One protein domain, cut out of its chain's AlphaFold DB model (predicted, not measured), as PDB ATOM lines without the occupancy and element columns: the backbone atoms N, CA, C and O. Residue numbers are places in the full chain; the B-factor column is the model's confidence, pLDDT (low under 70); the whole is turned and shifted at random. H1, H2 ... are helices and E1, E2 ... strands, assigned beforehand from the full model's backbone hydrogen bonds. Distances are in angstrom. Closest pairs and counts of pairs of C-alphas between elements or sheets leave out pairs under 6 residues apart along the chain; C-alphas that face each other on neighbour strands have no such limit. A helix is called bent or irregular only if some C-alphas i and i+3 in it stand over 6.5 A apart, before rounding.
ATOM      1  N   GLU A 385     160.362 225.891 135.074       79.95
ATOM      2  CA  GLU A 385     161.388 224.898 134.793       79.95
ATOM      3  C   GLU A 385     162.014 224.400 136.097       79.95
ATOM      4  O   GLU A 385     162.476 225.178 136.937       79.95
ATOM      5  N   CYS A 386     162.032 223.077 136.269       81.24
ATOM      6  CA  CYS A 386     162.733 222.438 137.375       81.24
ATOM      7  C   CYS A 386     164.243 222.577 137.173       81.24
ATOM      8  O   CYS A 386     164.791 222.094 136.182       81.24
ATOM      9  N   ASN A 387     164.899 223.223 138.132       78.69
ATOM     10  CA  ASN A 387     166.319 223.520 138.115       78.69
ATOM     11  C   ASN A 387     166.955 223.007 139.416       78.69
ATOM     12  O   ASN A 387     166.994 223.715 140.423       78.69
ATOM     13  N   TYR A 388     167.451 221.764 139.414       77.36
ATOM     14  CA  TYR A 388     168.049 221.108 140.594       77.36
ATOM     15  C   TYR A 388     167.180 221.182 141.865       77.36
ATOM     16  O   TYR A 388     167.550 221.784 142.874       77.36
ATOM     17  N   GLY A 389     165.981 220.603 141.804       74.24
ATOM     18  CA  GLY A 389     165.040 220.567 142.933       74.24
ATOM     19  C   GLY A 389     164.342 221.893 143.255       74.24
ATOM     20  O   GLY A 389     163.438 221.906 144.087       74.24
ATOM     21  N   THR A 390     164.703 222.989 142.582       80.48
ATOM     22  CA  THR A 390     164.053 224.296 142.737       80.48
ATOM     23  C   THR A 390     163.313 224.666 141.459       80.48
ATOM     24  O   THR A 390     163.871 224.561 140.370       80.48
ATOM     25  N   CYS A 391     162.072 225.123 141.580       82.80
ATOM     26  CA  CYS A 391     161.299 225.584 140.435       82.80
ATOM     27  C   CYS A 391     161.620 227.040 140.095       82.80
ATOM     28  O   CYS A 391     161.543 227.917 140.956       82.80
ATOM     29  N   VAL A 392     161.980 227.300 138.837       83.03
ATOM     30  CA  VAL A 392     162.104 228.653 138.286       83.03
ATOM     31  C   VAL A 392     160.808 228.962 137.552       83.03
ATOM     32  O   VAL A 392     160.551 228.410 136.486       83.03
ATOM     33  N   CYS A 393     159.977 229.803 138.155       83.49
ATOM     34  CA  CYS A 393     158.641 230.088 137.651       83.49
ATOM     35  C   CYS A 393     158.652 231.032 136.452       83.49
ATOM     36  O   CYS A 393     159.507 231.917 136.344       83.49
ATOM     37  N   ASP A 394     157.669 230.860 135.572       80.76
ATOM     38  CA  ASP A 394     157.417 231.781 134.468       80.76
ATOM     39  C   ASP A 394     157.101 233.195 134.991       80.76
ATOM     40  O   ASP A 394     156.718 233.376 136.142       80.76
ATOM     41  N   HIS A 395     157.221 234.226 134.142       75.22
ATOM     42  CA  HIS A 395     157.084 235.649 134.524       75.22
ATOM     43  C   HIS A 395     155.806 235.983 135.324       75.22
ATOM     44  O   HIS A 395     155.770 236.961 136.071       75.22
ATOM     45  N   ASN A 396     154.759 235.176 135.164       70.48
ATOM     46  CA  ASN A 396     153.490 235.355 135.848       70.48
ATOM     47  C   ASN A 396     153.277 234.349 136.976       70.48
ATOM     48  O   ASN A 396     152.158 234.262 137.429       70.48
ATOM     49  N   TYR A 397     154.270 233.598 137.441       78.89
ATOM     50  CA  TYR A 397     154.087 232.616 138.508       78.89
ATOM     51  C   TYR A 397     155.147 232.769 139.612       78.89
ATOM     52  O   TYR A 397     156.247 233.271 139.388       78.89
ATOM     53  N   GLN A 398     154.794 232.371 140.829       79.52
ATOM     54  CA  GLN A 398     155.612 232.316 142.038       79.52
ATOM     55  C   GLN A 398     155.151 231.130 142.914       79.52
ATOM     56  O   GLN A 398     154.246 230.382 142.547       79.52
ATOM     57  N   GLY A 399     155.768 230.951 144.081       79.58
ATOM     58  CA  GLY A 399     155.543 229.791 144.952       79.58
ATOM     59  C   GLY A 399     156.669 228.766 144.819       79.58
ATOM     60  O   GLY A 399     157.505 228.856 143.919       79.58
ATOM     61  N   GLN A 400     156.743 227.808 145.747       79.62
ATOM     62  CA  GLN A 400     157.846 226.835 145.760       79.62
ATOM     63  C   GLN A 400     157.759 225.850 144.577       79.62
ATOM     64  O   GLN A 400     158.781 225.318 144.143       79.62
ATOM     65  N   GLY A 401     156.552 225.622 144.054       76.50
ATOM     66  CA  GLY A 401     156.246 224.801 142.884       76.50
ATOM     67  C   GLY A 401     155.525 225.571 141.772       76.50
ATOM     68  O   GLY A 401     154.814 224.939 140.991       76.50
ATOM     69  N   CYS A 402     155.694 226.899 141.697       80.54
ATOM     70  CA  CYS A 402     155.079 227.787 140.696       80.54
ATOM     71  C   CYS A 402     153.547 227.737 140.631       80.54
ATOM     72  O   CYS A 402     152.942 227.886 139.572       80.54
ATOM     73  N   GLU A 403     152.918 227.494 141.774       77.45
ATOM     74  CA  GLU A 403     151.477 227.340 141.921       77.45
ATOM     75  C   GLU A 403     150.710 228.669 142.055       77.45
ATOM     76  O   GLU A 403     149.491 228.690 141.883       77.45
ATOM     77  N   GLU A 404     151.393 229.775 142.361       74.98
ATOM     78  CA  GLU A 404     150.794 231.099 142.590       74.98
ATOM     79  C   GLU A 404     151.040 232.014 141.380       74.98
ATOM     80  O   GLU A 404     152.144 232.025 140.863       74.98
ATOM     81  N   GLU A 405     150.082 232.828 140.930       70.37
ATOM     82  CA  GLU A 405     150.232 233.709 139.754       70.37
ATOM     83  C   GLU A 405     150.529 235.188 140.166       70.37
ATOM     84  O   GLU A 405     149.989 235.737 141.131       70.37
ATOM     85  N   LEU A 406     151.442 235.872 139.472       65.64
ATOM     86  CA  LEU A 406     151.924 237.228 139.752       65.64
ATOM     87  C   LEU A 406     151.121 238.300 139.008       65.64
ATOM     88  O   LEU A 406     150.635 238.124 137.898       65.64
ATOM     89  N   CYS A 407     151.058 239.480 139.620       57.68
ATOM     90  CA  CYS A 407     150.046 240.498 139.348       57.68
ATOM     91  C   CYS A 407     150.616 241.836 138.816       57.68
ATOM     92  O   CYS A 407     150.047 242.916 138.993       57.68
ATOM     93  N   LEU A 408     151.796 241.771 138.189       58.37
ATOM     94  CA  LEU A 408     152.646 242.925 137.853       58.37
ATOM     95  C   LEU A 408     152.089 243.828 136.739       58.37
ATOM     96  O   LEU A 408     152.352 245.029 136.735       58.37
ATOM     97  N   THR A 409     151.304 243.294 135.805       54.41
ATOM     98  CA  THR A 409     150.754 244.052 134.664       54.41
ATOM     99  C   THR A 409     149.583 244.971 135.025       54.41
ATOM    100  O   THR A 409     149.212 245.813 134.210       54.41
ATOM    101  N   LEU A 410     149.025 244.879 136.240       53.71
ATOM    102  CA  LEU A 410     147.835 245.641 136.646       53.71
ATOM    103  C   LEU A 410     148.132 246.891 137.493       53.71
ATOM    104  O   LEU A 410     147.237 247.409 138.158       53.71
ATOM    105  N   ASN A 411     149.369 247.408 137.480       56.01
ATOM    106  CA  ASN A 411     149.755 248.623 138.226       56.01
ATOM    107  C   ASN A 411     149.367 248.577 139.716       56.01
ATOM    108  O   ASN A 411     148.968 249.584 140.303       56.01
ATOM    109  N   ASN A 412     149.458 247.390 140.323       57.12
ATOM    110  CA  ASN A 412     149.059 247.154 141.708       57.12
ATOM    111  C   ASN A 412     147.654 247.724 142.027       57.12
ATOM    112  O   ASN A 412     147.444 248.338 143.074       57.12
ATOM    113  N   CYS A 413     146.724 247.594 141.070       59.80
ATOM    114  CA  CYS A 413     145.324 248.021 141.161       59.80
ATOM    115  C   CYS A 413     145.133 249.512 141.509       59.80
ATOM    116  O   CYS A 413     144.202 249.886 142.218       59.80
ATOM    117  N   THR A 414     146.059 250.361 141.042       57.69
ATOM    118  CA  THR A 414     146.117 251.820 141.268       57.69
ATOM    119  C   THR A 414     146.035 252.272 142.733       57.69
ATOM    120  O   THR A 414     145.669 253.412 143.023       57.69
ATOM    121  N   GLY A 415     146.484 251.414 143.653       58.56
ATOM    122  CA  GLY A 415     146.779 251.749 145.046       58.56
ATOM    123  C   GLY A 415     146.264 250.695 146.021       58.56
ATOM    124  O   GLY A 415     145.182 250.148 145.834       58.56
ATOM    125  N   THR A 416     147.013 250.452 147.103       60.99
ATOM    126  CA  THR A 416     146.670 249.458 148.141       60.99
ATOM    127  C   THR A 416     145.311 249.688 148.803       60.99
ATOM    128  O   THR A 416     144.754 248.753 149.368       60.99
ATOM    129  N   ASP A 417     144.761 250.900 148.717       65.60
ATOM    130  CA  ASP A 417     143.433 251.220 149.250       65.60
ATOM    131  C   ASP A 417     142.295 250.793 148.295       65.60
ATOM    132  O   ASP A 417     141.170 250.534 148.736       65.60
ATOM    133  N   ASN A 418     142.577 250.659 146.993       72.15
ATOM    134  CA  ASN A 418     141.573 250.444 145.948       72.15
ATOM    135  C   ASN A 418     141.415 248.975 145.534       72.15
ATOM    136  O   ASN A 418     140.352 248.610 145.035       72.15
ATOM    137  N   GLY A 419     142.423 248.124 145.747       70.02
ATOM    138  CA  GLY A 419     142.359 246.694 145.448       70.02
ATOM    139  C   GLY A 419     143.608 245.914 145.840       70.02
ATOM    140  O   GLY A 419     144.695 246.470 145.984       70.02
ATOM    141  N   LYS A 420     143.437 244.601 146.006       72.42
ATOM    142  CA  LYS A 420     144.505 243.623 146.221       72.42
ATOM    143  C   LYS A 420     144.695 242.825 144.939       72.42
ATOM    144  O   LYS A 420     143.729 242.382 144.334       72.42
ATOM    145  N   CYS A 421     145.938 242.623 144.535       66.39
ATOM    146  CA  CYS A 421     146.247 241.809 143.371       66.39
ATOM    147  C   CYS A 421     146.623 240.388 143.813       66.39
ATOM    148  O   CYS A 421     147.463 240.230 144.698       66.39
ATOM    149  N   GLU A 422     145.989 239.373 143.232       64.78
ATOM    150  CA  GLU A 422     146.228 237.957 143.532       64.78
ATOM    151  C   GLU A 422     146.057 237.158 142.232       64.78
ATOM    152  O   GLU A 422     145.118 237.400 141.474       64.78
ATOM    153  N   ASN A 423     146.998 236.268 141.920       63.04
ATOM    154  CA  ASN A 423     146.973 235.443 140.709       63.04
ATOM    155  C   ASN A 423     146.761 236.201 139.388       63.04
ATOM    156  O   ASN A 423     145.971 235.788 138.553       63.04
ATOM    157  N   GLY A 424     147.419 237.346 139.189       61.45
ATOM    158  CA  GLY A 424     147.262 238.102 137.937       61.45
ATOM    159  C   GLY A 424     145.940 238.872 137.805       61.45
ATOM    160  O   GLY A 424     145.739 239.558 136.804       61.45
ATOM    161  N   PHE A 425     145.057 238.832 138.810       67.07
ATOM    162  CA  PHE A 425     143.785 239.554 138.824       67.07
ATOM    163  C   PHE A 425     143.737 240.605 139.940       67.07
ATOM    164  O   PHE A 425     144.124 240.366 141.085       67.07
ATOM    165  N   CYS A 426     143.219 241.791 139.608       67.85
ATOM    166  CA  CYS A 426     142.911 242.820 140.594       67.85
ATOM    167  C   CYS A 426     141.580 242.512 141.272       67.85
ATOM    168  O   CYS A 426     140.510 242.697 140.692       67.85
ATOM    169  N   TYR A 427     141.645 242.106 142.532       71.69
ATOM    170  CA  TYR A 427     140.500 242.077 143.425       71.69
ATOM    171  C   TYR A 427     140.316 243.476 143.998       71.69
ATOM    172  O   TYR A 427     140.927 243.846 145.003       71.69
ATOM    173  N   CYS A 428     139.496 244.286 143.332       76.50
ATOM    174  CA  CYS A 428     139.166 245.610 143.835       76.50
ATOM    175  C   CYS A 428     138.581 245.523 145.243       76.50
ATOM    176  O   CYS A 428     137.721 244.684 145.523       76.50
ATOM    177  N   SER A 429     139.034 246.421 146.117       74.21
ATOM    178  CA  SER A 429     138.383 246.700 147.384       74.21
ATOM    179  C   SER A 429     136.920 246.961 147.083       74.21
ATOM    180  O   SER A 429     136.576 247.556 146.062       74.21
ATOM    181  N   SER A 430     136.050 246.531 147.979       70.31
ATOM    182  CA  SER A 430     134.608 246.520 147.764       70.31
ATOM    183  C   SER A 430     134.043 247.856 147.236       70.31
ATOM    184  O   SER A 430     133.088 247.857 146.472       70.31
ATOM    185  N   GLU A 431     134.649 249.005 147.556       71.31
ATOM    186  CA  GLU A 431     134.219 250.339 147.089       71.31
ATOM    187  C   GLU A 431     134.702 250.749 145.681       71.31
ATOM    188  O   GLU A 431     134.434 251.868 145.239       71.31
ATOM    189  N   TRP A 432     135.391 249.865 144.957       80.47
ATOM    190  CA  TRP A 432     136.021 250.158 143.669       80.47
ATOM    191  C   TRP A 432     135.727 249.078 142.614       80.47
ATOM    192  O   TRP A 432     135.461 247.918 142.933       80.47
ATOM    193  N   GLU A 433     135.720 249.487 141.350       77.86
ATOM    194  CA  GLU A 433     135.447 248.711 140.132       77.86
ATOM    195  C   GLU A 433     136.364 249.203 138.996       77.86
ATOM    196  O   GLU A 433     136.941 250.284 139.081       77.86
ATOM    197  N   GLY A 434     136.483 248.416 137.926       73.09
ATOM    198  CA  GLY A 434     137.274 248.723 136.737       73.09
ATOM    199  C   GLY A 434     138.398 247.711 136.560       73.09
ATOM    200  O   GLY A 434     138.692 246.939 137.472       73.09
ATOM    201  N   ALA A 435     139.029 247.687 135.384       65.74
ATOM    202  CA  ALA A 435     140.122 246.746 135.116       65.74
ATOM    203  C   ALA A 435     141.336 246.988 136.036       65.74
ATOM    204  O   ALA A 435     142.167 246.101 136.212       65.74
ATOM    205  N   GLN A 436     141.430 248.187 136.614       63.93
ATOM    206  CA  GLN A 436     142.493 248.635 137.507       63.93
ATOM    207  C   GLN A 436     141.932 249.253 138.804       63.93
ATOM    208  O   GLN A 436     142.654 249.974 139.494       63.93
ATOM    209  N   CYS A 437     140.667 248.972 139.152       72.12
ATOM    210  CA  CYS A 437     139.974 249.512 140.332       72.12
ATOM    211  C   CYS A 437     139.876 251.052 140.363       72.12
ATOM    212  O   CYS A 437     140.005 251.688 141.412       72.12
ATOM    213  N   GLU A 438     139.667 251.665 139.197       70.67
ATOM    214  CA  GLU A 438     139.662 253.113 138.976       70.67
ATOM    215  C   GLU A 438     138.304 253.813 139.210       70.67
ATOM    216  O   GLU A 438     138.252 255.039 139.332       70.67
ATOM    217  N   ILE A 439     137.199 253.065 139.292       75.56
ATOM    218  CA  ILE A 439     135.823 253.582 139.392       75.56
ATOM    219  C   ILE A 439     135.284 253.364 140.810       75.56
ATOM    220  O   ILE A 439     135.129 252.227 141.245       75.56
ATOM    221  N   ARG A 440     134.939 254.441 141.530       74.97
ATOM    222  CA  ARG A 440     134.307 254.330 142.856       74.97
ATOM    223  C   ARG A 440     132.842 253.905 142.728       74.97
ATOM    224  O   ARG A 440     132.052 254.583 142.067       74.97
ATOM    225  N   ARG A 441     132.469 252.831 143.417       73.80
ATOM    226  CA  ARG A 441     131.115 252.263 143.470       73.80
ATOM    227  C   ARG A 441     130.645 252.111 144.916       73.80
ATOM    228  O   ARG A 441     131.442 252.215 145.845       73.80
ATOM    229  N   CYS A 442     129.348 251.865 145.127       76.05
ATOM    230  CA  CYS A 442     128.931 251.354 146.433       76.05
ATOM    231  C   CYS A 442     129.693 250.068 146.732       76.05
ATOM    232  O   CYS A 442     129.962 249.279 145.827       76.05
ATOM    233  N   LYS A 443     130.003 249.874 148.008       71.63
ATOM    234  CA  LYS A 443     130.715 248.715 148.522       71.63
ATOM    235  C   LYS A 443     130.052 247.401 148.033       71.63
ATOM    236  O   LYS A 443     128.862 247.183 148.248       71.63
ATOM    237  N   ASP A 444     130.800 246.601 147.274       69.83
ATOM    238  CA  ASP A 444     130.410 245.397 146.518       69.83
ATOM    239  C   ASP A 444     129.273 245.575 145.501       69.83
ATOM    240  O   ASP A 444     128.641 244.605 145.095       69.83
ATOM    241  N   SER A 445     128.987 246.798 145.049       74.57
ATOM    242  CA  SER A 445     127.790 247.119 144.251       74.57
ATOM    243  C   SER A 445     126.508 246.600 144.911       74.57
ATOM    244  O   SER A 445     125.589 246.148 144.228       74.57
ATOM    245  N   CYS A 446     126.460 246.613 146.247       75.81
ATOM    246  CA  CYS A 446     125.371 246.016 147.023       75.81
ATOM    247  C   CYS A 446     125.148 244.524 146.701       75.81
ATOM    248  O   CYS A 446     124.027 244.031 146.802       75.81
ATOM    249  N   ASN A 447     126.191 243.835 146.217       76.41
ATOM    250  CA  ASN A 447     126.193 242.475 145.666       76.41
ATOM    251  C   ASN A 447     125.142 242.214 144.570       76.41
ATOM    252  O   ASN A 447     124.839 241.068 144.255       76.41
ATOM    253  N   GLY A 448     124.583 243.273 143.972       78.28
ATOM    254  CA  GLY A 448     123.440 243.174 143.060       78.28
ATOM    255  C   GLY A 448     122.097 242.895 143.748       78.28
ATOM    256  O   GLY A 448     121.093 242.749 143.059       78.28
ATOM    257  N   TYR A 449     122.064 242.863 145.082       79.25
ATOM    258  CA  TYR A 449     120.880 242.618 145.910       79.25
ATOM    259  C   TYR A 449     120.440 243.871 146.665       79.25
ATOM    260  O   TYR A 449     120.012 243.814 147.819       79.25
ATOM    261  N   GLY A 450     120.626 245.029 146.047       80.93
ATOM    262  CA  GLY A 450     120.254 246.311 146.606       80.93
ATOM    263  C   GLY A 450     120.508 247.438 145.622       80.93
ATOM    264  O   GLY A 450     121.225 247.294 144.630       80.93
ATOM    265  N   THR A 451     119.927 248.597 145.907       81.32
ATOM    266  CA  THR A 451     120.120 249.800 145.096       81.32
ATOM    267  C   THR A 451     121.176 250.699 145.740       81.32
ATOM    268  O   THR A 451     121.037 251.112 146.895       81.32
ATOM    269  N   CYS A 452     122.234 251.019 144.990       80.05
ATOM    270  CA  CYS A 452     123.304 251.913 145.430       80.05
ATOM    271  C   CYS A 452     122.831 253.374 145.466       80.05
ATOM    272  O   CYS A 452     122.426 253.931 144.443       80.05
ATOM    273  N   ASN A 453     122.923 254.022 146.627       79.35
ATOM    274  CA  ASN A 453     122.669 255.452 146.744       79.35
ATOM    275  C   ASN A 453     123.921 256.246 146.334       79.35
ATOM    276  O   ASN A 453     124.889 256.349 147.088       79.35
ATOM    277  N   THR A 454     123.897 256.844 145.141       72.51
ATOM    278  CA  THR A 454     125.038 257.574 144.557       72.51
ATOM    279  C   THR A 454     125.438 258.842 145.318       72.51
ATOM    280  O   THR A 454     126.530 259.357 145.092       72.51
ATOM    281  N   ALA A 455     124.603 259.353 146.231       75.03
ATOM    282  CA  ALA A 455     124.921 260.558 147.000       75.03
ATOM    283  C   ALA A 455     125.935 260.311 148.132       75.03
ATOM    284  O   ALA A 455     126.705 261.206 148.475       75.03
ATOM    285  N   ASN A 456     125.925 259.120 148.732       78.59
ATOM    286  CA  ASN A 456     126.737 258.775 149.903       78.59
ATOM    287  C   ASN A 456     127.397 257.385 149.814       78.59
ATOM    288  O   ASN A 456     128.004 256.958 150.789       78.59
ATOM    289  N   TYR A 457     127.291 256.702 148.668       74.71
ATOM    290  CA  TYR A 457     127.838 255.362 148.410       74.71
ATOM    291  C   TYR A 457     127.381 254.292 149.421       74.71
ATOM    292  O   TYR A 457     128.104 253.339 149.699       74.71
ATOM    293  N   THR A 458     126.159 254.433 149.953       77.58
ATOM    294  CA  THR A 458     125.540 253.451 150.863       77.58
ATOM    295  C   THR A 458     124.548 252.550 150.129       77.58
ATOM    296  O   THR A 458     123.859 252.993 149.206       77.58
ATOM    297  N   CYS A 459     124.470 251.283 150.539       79.35
ATOM    298  CA  CYS A 459     123.585 250.289 149.939       79.35
ATOM    299  C   CYS A 459     122.218 250.228 150.625       79.35
ATOM    300  O   CYS A 459     122.131 250.133 151.849       79.35
ATOM    301  N   VAL A 460     121.145 250.243 149.830       80.84
ATOM    302  CA  VAL A 460     119.788 249.909 150.288       80.84
ATOM    303  C   VAL A 460     119.485 248.480 149.847       80.84
ATOM    304  O   VAL A 460     119.242 248.259 148.664       80.84
ATOM    305  N   CYS A 461     119.544 247.524 150.775       80.59
ATOM    306  CA  CYS A 461     119.396 246.100 150.470       80.59
ATOM    307  C   CYS A 461     117.952 245.694 150.150       80.59
ATOM    308  O   CYS A 461     117.000 246.181 150.764       80.59
ATOM    309  N   ASP A 462     117.818 244.760 149.217       78.14
ATOM    310  CA  ASP A 462     116.584 244.046 148.913       78.14
ATOM    311  C   ASP A 462     116.241 243.063 150.045       78.14
ATOM    312  O   ASP A 462     117.103 242.638 150.813       78.14
ATOM    313  N   SER A 463     114.973 242.647 150.139       76.06
ATOM    314  CA  SER A 463     114.404 241.916 151.289       76.06
ATOM    315  C   SER A 463     115.084 240.593 151.691       76.06
ATOM    316  O   SER A 463     114.743 240.051 152.738       76.06
ATOM    317  N   ALA A 464     115.997 240.049 150.881       68.84
ATOM    318  CA  ALA A 464     116.687 238.778 151.133       68.84
ATOM    319  C   ALA A 464     118.141 238.929 151.631       68.84
ATOM    320  O   ALA A 464     118.766 237.932 151.991       68.84
ATOM    321  N   HIS A 465     118.677 240.151 151.656       76.32
ATOM    322  CA  HIS A 465     120.086 240.422 151.945       76.32
ATOM    323  C   HIS A 465     120.235 241.523 153.001       76.32
ATOM    324  O   HIS A 465     119.388 242.405 153.137       76.32
ATOM    325  N   MET A 466     121.317 241.465 153.772       73.59
ATOM    326  CA  MET A 466     121.634 242.382 154.864       73.59
ATOM    327  C   MET A 466     123.144 242.670 154.944       73.59
ATOM    328  O   MET A 466     123.951 242.153 154.173       73.59
ATOM    329  N   GLY A 467     123.520 243.549 155.874       75.58
ATOM    330  CA  GLY A 467     124.887 244.051 156.019       75.58
ATOM    331  C   GLY A 467     125.131 245.350 155.247       75.58
ATOM    332  O   GLY A 467     124.304 245.790 154.451       75.58
ATOM    333  N   GLU A 468     126.285 245.977 155.488       79.01
ATOM    334  CA  GLU A 468     126.688 247.252 154.860       79.01
ATOM    335  C   GLU A 468     126.723 247.172 153.319       79.01
ATOM    336  O   GLU A 468     126.503 248.168 152.633       79.01
ATOM    337  N   THR A 469     126.962 245.972 152.786       72.82
ATOM    338  CA  THR A 469     127.122 245.677 151.354       72.82
ATOM    339  C   THR A 469     126.042 244.758 150.791       72.82
ATOM    340  O   THR A 469     126.144 244.338 149.640       72.82
ATOM    341  N   CYS A 470     125.034 244.386 151.587       77.50
ATOM    342  CA  CYS A 470     124.051 243.358 151.220       77.50
ATOM    343  C   CYS A 470     124.687 241.992 150.854       77.50
ATOM    344  O   CYS A 470     124.078 241.210 150.130       77.50
ATOM    345  N   ASN A 471     125.929 241.717 151.287       77.94
ATOM    346  CA  ASN A 471     126.618 240.443 151.017       77.94
ATOM    347  C   ASN A 471     126.159 239.332 151.954       77.94
ATOM    348  O   ASN A 471     126.124 238.156 151.598       77.94
ATOM    349  N   GLU A 472     125.832 239.705 153.190       68.35
ATOM    350  CA  GLU A 472     125.261 238.749 154.108       68.35
ATOM    351  C   GLU A 472     123.869 238.457 153.570       68.35
ATOM    352  O   GLU A 472     122.939 239.250 153.707       68.35
ATOM    353  N   LEU A 473     123.711 237.287 152.948       64.04
ATOM    354  CA  LEU A 473     122.426 236.616 153.012       64.04
ATOM    355  C   LEU A 473     122.008 236.719 154.468       64.04
ATOM    356  O   LEU A 473     122.816 236.386 155.342       64.04
ATOM    357  N   VAL A 474     120.798 237.213 154.732       67.11
ATOM    358  CA  VAL A 474     120.231 237.056 156.071       67.11
ATOM    359  C   VAL A 474     120.461 235.583 156.399       67.11
ATOM    360  O   VAL A 474     119.954 234.758 155.626       67.11
TER     361      VAL A 474
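This is residues 385 to 474 of the 952 residues of the protein "Substrate-adhesion molecule" of Dictyostelium discoideum (UniProt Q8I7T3). Three small two-stranded hairpins, E1 with E2, E3 with E4 and E5 with E6, are strung out in a row along a thin rod, only just a rod. A short helix sits beside each of the last two, H1 by E3 and E4, H2 by E5 and E6, and an unnamed loop stretch follows each hairpin. The 90 printed residues hold E1 E2 H1 E3 E4 H2 E5 E6, each sheet antiparallel; the class is mixed, with under half of the residues in named elements. The whole is only just loose, close to extended, with a radius of gyration of the C-alphas of 17.9 A and spans of 58 by 27 by 15 A.

Look first at the hairpin of E3, residues 419 to 422, and E4, residues 425 to 428, antiparallel at 154 degrees, with N 420 and O 427 2.8 A apart. The closest C-alphas of H1, residues 408 to 414, and E3 are those of Cys 413 and Gly 419, 5.4 A. In the hairpin of E5, residues 450 to 453, and E6, residues 458 to 461, antiparallel at 155 degrees, N 451 and O 460 are 2.9 A apart. The closest C-alphas of H2, residues 443 to 448, and E6 are those of Cys 446 and Cys 459, 5.5 A. In the hairpin of E1, residues 385 to 387, and E2, residues 390 to 393, antiparallel at 149 degrees, N 387 and O 390 are 2.8 A apart. H1 and H2 are apart. O i to N i+4 pairs within hydrogen-bond range number 0 of 3 in H1 and 0 of 2 in H2; O i to N i+3 pairs number 2 of 4 and 3 of 3.

Find C-alpha 385 at (161.388, 224.898, 134.793), where E1 begins its 6.1 A; E2 runs 9.4 A. H1 spans 11.6 A from C-alpha 408 at (152.646, 242.925, 137.853) and is irregular, C-alphas 409 and 412 being 7.9 A apart. E3 spans 9.7 A, E4 9.1 A, H2 10.7 A and E5 9.5 A; E6 runs 9.6 A to C-alpha 461 at (119.396, 246.100, 150.470).

The C-alphas of Tyr 388 and Ala 455, the two farthest apart, are 58.8 A apart. The printed part has no cut. The links E2 to H1 and E4 to H2 are long; look there for short antiparallel pairings, residues 397 to 398 with 404 to 405 and 432 to 433 with 439 to 440. Mean pLDDT of the printed part is 72.7; 25 residues are under 70, among them 406 to 417 and 421 to 426.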